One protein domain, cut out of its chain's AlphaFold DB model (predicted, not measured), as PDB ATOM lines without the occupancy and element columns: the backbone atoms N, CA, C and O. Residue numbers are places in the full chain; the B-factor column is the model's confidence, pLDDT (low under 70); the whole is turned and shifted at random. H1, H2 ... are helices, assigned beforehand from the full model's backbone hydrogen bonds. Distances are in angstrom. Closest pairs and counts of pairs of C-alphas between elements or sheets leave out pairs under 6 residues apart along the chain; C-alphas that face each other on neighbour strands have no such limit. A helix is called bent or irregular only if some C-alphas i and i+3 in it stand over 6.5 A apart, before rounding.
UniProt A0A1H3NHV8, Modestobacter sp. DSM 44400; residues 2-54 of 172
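Overview. This is residues 2 to 54 of the 172 residues of a protein of Modestobacter sp. DSM 44400 (UniProt A0A1H3NHV8). Three helices make a small cluster with their centres in a triangle: H1 and H2 form a hairpin side by side, and H3 packs on both of them at a slant. From beyond the end of H3 a tail, residues 47 to 54, sticks out from this body. The printed part has 53 residues, with three named helices in the order H1, H2, H3 and no named strand; the class is all helix. The whole is compact, with a radius of gyration of the C-alphas of 11.2 A, and its C-alphas span 31 by 25 by 17 A.

Along the chain. H1 is residues 3 to 13, from C-alpha 3 at (-39.865, -41.028, -7.975), and measures 15.6 A from first to last C-alpha. H2, the longest helix, is residues 17 to 31, beginning with C-alpha 17 at (-40.544, -58.284, 6.232), and measures 21.6 A. H2 is irregular, but only just: C-alphas 18 and 21 are 6.9 A apart, and its line is a rough one. H3 is residues 36 to 45, measures 14.0 A and ends with C-alpha 45 at (-45.931, -43.198, 6.831).

Arrangement. H1 and H2 touch and run opposite ways at a shallow tilt of 20 degrees, a helical hairpin. Their closest C-alphas are those of Leu 13 and Ser 19, 5.4 A apart. H1 and H3 touch and run the same way at a steep tilt of 59 degrees. Their closest C-alphas, those of Val 9 and Val 42, are 6.3 A apart. H2 touches H3 with residues 26 to 30 alone, and their closest C-alphas are those of Ala 26 and Thr 37, 5.6 A apart. H2 and H3 run opposite ways at a steep tilt of 41 degrees and also form a helical hairpin. The helix packing is mostly crossed, but only just, with 1 of the 3 pairs at a shallow tilt. In H1 and H3 every O i to N i+4 pair is within hydrogen-bond range; in H2 9 of 11 are.

Size, cuts and confidence. The two C-alphas farthest apart are those of Ser 32 and Pro 54, at 32.5 A. Residues 47 to 54 stand free; without them the body has 45 residues, spans 26 by 19 by 15 A and has a radius of gyration of 9.4 A. The links H1 to H2, of 3 residues, and H2 to H3, of 4 residues, are both tight. The printed part has no cut. The mean pLDDT of the printed part is 91.8, and no printed residue is under 70.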
ATOM      1  N   THR A   2     -44.206 -38.890  -7.138       88.38
ATOM      2  CA  THR A   2     -42.863 -38.661  -7.686       88.38
ATOM      3  C   THR A   2     -42.007 -39.927  -7.564       88.38
ATOM      4  O   THR A   2     -42.395 -40.886  -6.900       88.38
ATOM      5  N   ALA A   3     -40.828 -39.946  -8.191       88.06
ATOM      6  CA  ALA A   3     -39.865 -41.028  -7.975       88.06
ATOM      7  C   ALA A   3     -39.379 -41.092  -6.515       88.06
ATOM      8  O   ALA A   3     -39.065 -42.174  -6.024       88.06
ATOM      9  N   ASP A   4     -39.345 -39.953  -5.819       88.31
ATOM     10  CA  ASP A   4     -38.952 -39.889  -4.412       88.31
ATOM     11  C   ASP A   4     -40.053 -40.425  -3.489       88.31
ATOM     12  O   ASP A   4     -39.733 -41.140  -2.545       88.31
ATOM     13  N   ASP A   5     -41.335 -40.205  -3.815       91.19
ATOM     14  CA  ASP A   5     -42.467 -40.829  -3.104       91.19
ATOM     15  C   ASP A   5     -42.320 -42.363  -3.097       91.19
ATOM     16  O   ASP A   5     -42.397 -43.002  -2.049       91.19
ATOM     17  N   ILE A   6     -42.028 -42.954  -4.264       92.38
ATOM     18  CA  ILE A   6     -41.849 -44.407  -4.417       92.38
ATOM     19  C   ILE A   6     -40.645 -44.905  -3.604       92.38
ATOM     20  O   ILE A   6     -40.735 -45.936  -2.939       92.38
ATOM     21  N   ARG A   7     -39.516 -44.186  -3.640       91.00
ATOM     22  CA  ARG A   7     -38.297 -44.571  -2.908       91.00
ATOM     23  C   ARG A   7     -38.473 -44.477  -1.398       91.00
ATOM     24  O   ARG A   7     -38.053 -45.393  -0.699       91.00
ATOM     25  N   ASN A   8     -39.107 -43.415  -0.907       90.69
ATOM     26  CA  ASN A   8     -39.365 -43.223   0.518       90.69
ATOM     27  C   ASN A   8     -40.301 -44.309   1.062       90.69
ATOM     28  O   ASN A   8     -40.002 -44.921   2.085       90.69
ATOM     29  N   VAL A   9     -41.387 -44.615   0.341       92.94
ATOM     30  CA  VAL A   9     -42.288 -45.719   0.707       92.94
ATOM     31  C   VAL A   9     -41.552 -47.058   0.682       92.94
ATOM     32  O   VAL A   9     -41.672 -47.835   1.628       92.94
ATOM     33  N   ALA A  10     -40.749 -47.320  -0.353       92.50
ATOM     34  CA  ALA A  10     -39.950 -48.539  -0.418       92.50
ATOM     35  C   ALA A  10     -38.997 -48.658   0.777       92.50
ATOM     36  O   ALA A  10     -38.927 -49.719   1.387       92.50
ATOM     37  N   ALA A  11     -38.307 -47.579   1.152       91.00
ATOM     38  CA  ALA A  11     -37.408 -47.581   2.297       91.00
ATOM     39  C   ALA A  11     -38.133 -47.913   3.605       91.00
ATOM     40  O   ALA A  11     -37.686 -48.807   4.316       91.00
ATOM     41  N   VAL A  12     -39.272 -47.273   3.885       91.69
ATOM     42  CA  VAL A  12     -40.040 -47.531   5.114       91.69
ATOM     43  C   VAL A  12     -40.591 -48.955   5.152       91.69
ATOM     44  O   VAL A  12     -40.465 -49.640   6.166       91.69
ATOM     45  N   LEU A  13     -41.163 -49.452   4.052       93.38
ATOM     46  CA  LEU A  13     -41.731 -50.803   4.031       93.38
ATOM     47  C   LEU A  13     -40.664 -51.907   4.071       93.38
ATOM     48  O   LEU A  13     -40.977 -53.034   4.443       93.38
ATOM     49  N   LEU A  14     -39.403 -51.607   3.751       92.50
ATOM     50  CA  LEU A  14     -38.299 -52.557   3.902       92.50
ATOM     51  C   LEU A  14     -37.863 -52.761   5.361       92.50
ATOM     52  O   LEU A  14     -37.138 -53.717   5.631       92.50
ATOM     53  N   TYR A  15     -38.326 -51.936   6.307       93.00
ATOM     54  CA  TYR A  15     -38.004 -52.098   7.731       93.00
ATOM     55  C   TYR A  15     -38.609 -53.377   8.313       93.00
ATOM     56  O   TYR A  15     -38.131 -53.871   9.325       93.00
ATOM     57  N   ALA A  16     -39.662 -53.906   7.696       92.38
ATOM     58  CA  ALA A  16     -40.440 -55.006   8.233       92.38
ATOM     59  C   ALA A  16     -40.780 -55.994   7.118       92.38
ATOM     60  O   ALA A  16     -41.462 -55.648   6.153       92.38
ATOM     61  N   LYS A  17     -40.344 -57.249   7.257       91.31
ATOM     62  CA  LYS A  17     -40.544 -58.284   6.232       91.31
ATOM     63  C   LYS A  17     -42.021 -58.534   5.923       91.31
ATOM     64  O   LYS A  17     -42.391 -58.753   4.771       91.31
ATOM     65  N   GLN A  18     -42.884 -58.426   6.932       91.62
ATOM     66  CA  GLN A  18     -44.338 -58.524   6.779       91.62
ATOM     67  C   GLN A  18     -44.930 -57.464   5.833       91.62
ATOM     68  O   GLN A  18     -45.978 -57.698   5.234       91.62
ATOM     69  N   SER A  19     -44.255 -56.328   5.648       93.25
ATOM     70  CA  SER A  19     -44.708 -55.237   4.781       93.25
ATOM     71  C   SER A  19     -44.349 -55.445   3.306       93.25
ATOM     72  O   SER A  19     -44.854 -54.729   2.442       93.25
ATOM     73  N   TRP A  20     -43.513 -56.434   2.972       94.81
ATOM     74  CA  TRP A  20     -43.033 -56.631   1.600       94.81
ATOM     75  C   TRP A  20     -44.143 -56.999   0.612       94.81
ATOM     76  O   TRP A  20     -44.070 -56.622  -0.555       94.81
ATOM     77  N   GLY A  21     -45.196 -57.686   1.069       96.31
ATOM     78  CA  GLY A  21     -46.372 -57.962   0.239       96.31
ATOM     79  C   GLY A  21     -47.108 -56.682  -0.170       96.31
ATOM     80  O   GLY A  21     -47.458 -56.522  -1.337       96.31
ATOM     81  N   VAL A  22     -47.269 -55.743   0.770       95.50
ATOM     82  CA  VAL A  22     -47.865 -54.421   0.512       95.50
ATOM     83  C   VAL A  22     -46.984 -53.616  -0.437       95.50
ATOM     84  O   VAL A  22     -47.486 -53.045  -1.401       95.50
ATOM     85  N   LEU A  23     -45.664 -53.628  -0.221       95.50
ATOM     86  CA  LEU A  23     -44.715 -52.964  -1.113       95.50
ATOM     87  C   LEU A  23     -44.811 -53.506  -2.546       95.50
ATOM     88  O   LEU A  23     -44.888 -52.729  -3.494       95.50
ATOM     89  N   ALA A  24     -44.831 -54.830  -2.713       97.19
ATOM     90  CA  ALA A  24     -44.926 -55.458  -4.026       97.19
ATOM     91  C   ALA A  24     -46.228 -55.086  -4.753       97.19
ATOM     92  O   ALA A  24     -46.182 -54.763  -5.940       97.19
ATOM     93  N   ALA A  25     -47.361 -55.088  -4.044       97.31
ATOM     94  CA  ALA A  25     -48.650 -54.679  -4.600       97.31
ATOM     95  C   ALA A  25     -48.641 -53.200  -5.021       97.31
ATOM     96  O   ALA A  25     -48.913 -52.894  -6.177       97.31
ATOM     97  N   ALA A  26     -48.205 -52.298  -4.136       96.50
ATOM     98  CA  ALA A  26     -48.174 -50.864  -4.418       96.50
ATOM     99  C   ALA A  26     -47.247 -50.508  -5.598       96.50
ATOM    100  O   ALA A  26     -47.547 -49.611  -6.385       96.50
ATOM    101  N   LEU A  27     -46.123 -51.222  -5.753       95.69
ATOM    102  CA  LEU A  27     -45.240 -51.070  -6.912       95.69
ATOM    103  C   LEU A  27     -45.876 -51.596  -8.207       95.69
ATOM    104  O   LEU A  27     -45.677 -50.991  -9.261       95.69
ATOM    105  N   ALA A  28     -46.624 -52.703  -8.147       97.62
ATOM    106  CA  ALA A  28     -47.330 -53.251  -9.304       97.62
ATOM    107  C   ALA A  28     -48.448 -52.309  -9.783       97.62
ATOM    108  O   ALA A  28     -48.535 -52.029 -10.982       97.62
ATOM    109  N   ASP A  29     -49.229 -51.754  -8.855       97.06
ATOM    110  CA  ASP A  29     -50.275 -50.773  -9.154       97.06
ATOM    111  C   ASP A  29     -49.665 -49.513  -9.780       97.06
ATOM    112  O   ASP A  29     -50.068 -49.102 -10.875       97.06
ATOM    113  N   ALA A  30     -48.592 -48.979  -9.183       95.94
ATOM    114  CA  ALA A  30     -47.887 -47.815  -9.717       95.94
ATOM    115  C   ALA A  30     -47.321 -48.070 -11.123       95.94
ATOM    116  O   ALA A  30     -47.406 -47.197 -11.991       95.94
ATOM    117  N   ALA A  31     -46.789 -49.270 -11.383       96.00
ATOM    118  CA  ALA A  31     -46.309 -49.668 -12.706       96.00
ATOM    119  C   ALA A  31     -47.439 -49.777 -13.746       96.00
ATOM    120  O   ALA A  31     -47.192 -49.587 -14.937       96.00
ATOM    121  N   SER A  32     -48.674 -50.044 -13.309       97.00
ATOM    122  CA  SER A  32     -49.872 -50.047 -14.157       97.00
ATOM    123  C   SER A  32     -50.473 -48.650 -14.390       97.00
ATOM    124  O   SER A  32     -51.391 -48.496 -15.194       97.00
ATOM    125  N   GLY A  33     -49.920 -47.622 -13.738       96.19
ATOM    126  CA  GLY A  33     -50.364 -46.231 -13.830       96.19
ATOM    127  C   GLY A  33     -51.199 -45.749 -12.641       96.19
ATOM    128  O   GLY A  33     -51.596 -44.584 -12.635       96.19
ATOM    129  N   ASP A  34     -51.432 -46.593 -11.632       96.62
ATOM    130  CA  ASP A  34     -52.176 -46.241 -10.421       96.62
ATOM    131  C   ASP A  34     -51.235 -46.001  -9.231       96.62
ATOM    132  O   ASP A  34     -50.738 -46.916  -8.586       96.62
ATOM    133  N   GLY A  35     -50.978 -44.728  -8.931       95.06
ATOM    134  CA  GLY A  35     -50.140 -44.324  -7.801       95.06
ATOM    135  C   GLY A  35     -50.888 -44.101  -6.486       95.06
ATOM    136  O   GLY A  35     -50.302 -43.512  -5.574       95.06
ATOM    137  N   SER A  36     -52.170 -44.464  -6.394       95.50
ATOM    138  CA  SER A  36     -53.019 -44.131  -5.243       95.50
ATOM    139  C   SER A  36     -52.517 -44.756  -3.939       95.50
ATOM    140  O   SER A  36     -52.338 -44.033  -2.963       95.50
ATOM    141  N   THR A  37     -52.165 -46.044  -3.941       94.88
ATOM    142  CA  THR A  37     -51.622 -46.731  -2.756       94.88
ATOM    143  C   THR A  37     -50.287 -46.143  -2.303       94.88
ATOM    144  O   THR A  37     -50.074 -45.940  -1.113       94.88
ATOM    145  N   ILE A  38     -49.385 -45.802  -3.233       96.06
ATOM    146  CA  ILE A  38     -48.127 -45.122  -2.883       96.06
ATOM    147  C   ILE A  38     -48.411 -43.750  -2.267       96.06
ATOM    148  O   ILE A  38     -47.771 -43.385  -1.285       96.06
ATOM    149  N   ARG A  39     -49.368 -42.986  -2.814       94.81
ATOM    150  CA  ARG A  39     -49.758 -41.688  -2.249       94.81
ATOM    151  C   ARG A  39     -50.296 -41.841  -0.829       94.81
ATOM    152  O   ARG A  39     -49.858 -41.106   0.047       94.81
ATOM    153  N   GLU A  40     -51.191 -42.795  -0.611       92.94
ATOM    154  CA  GLU A  40     -51.749 -43.073   0.711       92.94
ATOM    155  C   GLU A  40     -50.649 -43.449   1.716       92.94
ATOM    156  O   GLU A  40     -50.599 -42.900   2.815       92.94
ATOM    157  N   LEU A  41     -49.705 -44.307   1.317       94.19
ATOM    158  CA  LEU A  41     -48.562 -44.687   2.150       94.19
ATOM    159  C   LEU A  41     -47.630 -43.507   2.451       94.19
ATOM    160  O   LEU A  41     -47.095 -43.427   3.554       94.19
ATOM    161  N   VAL A  42     -47.433 -42.577   1.512       93.12
ATOM    162  CA  VAL A  42     -46.686 -41.337   1.776       93.12
ATOM    163  C   VAL A  42     -47.381 -40.515   2.859       93.12
ATOM    164  O   VAL A  42     -46.732 -40.104   3.820       93.12
ATOM    165  N   ASP A  43     -48.688 -40.311   2.728       90.50
ATOM    166  CA  ASP A  43     -49.457 -39.491   3.665       90.50
ATOM    167  C   ASP A  43     -49.512 -40.137   5.063       90.50
ATOM    168  O   ASP A  43     -49.452 -39.438   6.069       90.50
ATOM    169  N   GLN A  44     -49.554 -41.469   5.149       88.81
ATOM    170  CA  GLN A  44     -49.620 -42.187   6.428       88.81
ATOM    171  C   GLN A  44     -48.252 -42.422   7.082       88.81
ATOM    172  O   GLN A  44     -48.149 -42.378   8.305       88.81
ATOM    173  N   ALA A  45     -47.208 -42.711   6.300       86.94
ATOM    174  CA  ALA A  45     -45.931 -43.198   6.831       86.94
ATOM    175  C   ALA A  45     -44.783 -42.183   6.745       86.94
ATOM    176  O   ALA A  45     -43.822 -42.295   7.502       86.94
ATOM    177  N   ILE A  46     -44.858 -41.209   5.832       88.06
ATOM    178  CA  ILE A  46     -43.808 -40.193   5.638       88.06
ATOM    179  C   ILE A  46     -44.249 -38.841   6.193       88.06
ATOM    180  O   ILE A  46     -43.462 -38.162   6.849       88.06
ATOM    181  N   TYR A  47     -45.509 -38.472   5.961       88.00
ATOM    182  CA  TYR A  47     -46.091 -37.213   6.421       88.00
ATOM    183  C   TYR A  47     -47.346 -37.427   7.282       88.00
ATOM    184  O   TYR A  47     -48.389 -36.839   6.977       88.00
ATOM    185  N   PRO A  48     -47.267 -38.244   8.354       86.38
ATOM    186  CA  PRO A  48     -48.417 -38.531   9.202       86.38
ATOM    187  C   PRO A  48     -49.012 -37.246   9.782       86.38
ATOM    188  O   PRO A  48     -48.289 -36.345  10.218       86.38
ATOM    189  N   ARG A  49     -50.342 -37.175   9.802       83.12
ATOM    190  CA  ARG A  49     -51.123 -36.096  10.412       83.12
ATOM    191  C   ARG A  49     -52.455 -36.641  10.917       83.12
ATOM    192  O   ARG A  49     -53.000 -37.561  10.309       83.12
ATOM    193  N   ASP A  50     -52.980 -36.048  11.985       81.06
ATOM    194  CA  ASP A  50     -54.372 -36.268  12.391       81.06
ATOM    195  C   ASP A  50     -55.329 -35.705  11.322       81.06
ATOM    196  O   ASP A  50     -54.935 -34.849  10.520       81.06
ATOM    197  N   ASP A  51     -56.588 -36.155  11.316       79.56
ATOM    198  CA  ASP A  51     -57.620 -35.689  10.377       79.56
ATOM    199  C   ASP A  51     -57.726 -34.152  10.394       79.56
ATOM    200  O   ASP A  51     -58.212 -33.545  11.349       79.56
ATOM    201  N   ASP A  52     -57.218 -33.519   9.331       76.88
ATOM    202  CA  ASP A  52     -57.080 -32.061   9.163       76.88
ATOM    203  C   ASP A  52     -56.268 -31.328  10.250       76.88
ATOM    204  O   ASP A  52     -56.292 -30.098  10.348       76.88
ATOM    205  N   GLY A  53     -55.481 -32.080  11.020       82.56
ATOM    206  CA  GLY A  53     -54.517 -31.579  11.993       82.56
ATOM    207  C   GLY A  53     -53.151 -31.226  11.386       82.56
ATOM    208  O   GLY A  53     -52.897 -31.453  10.197       82.56
ATOM    209  N   PRO A  54     -52.246 -30.648  12.198       87.19
ATOM    210  CA  PRO A  54     -50.864 -30.427  11.787       87.19
ATOM    211  C   PRO A  54     -50.142 -31.761  11.544       87.19
ATOM    212  O   PRO A  54     -50.532 -32.799  12.081       87.19
TER     213      PRO A  54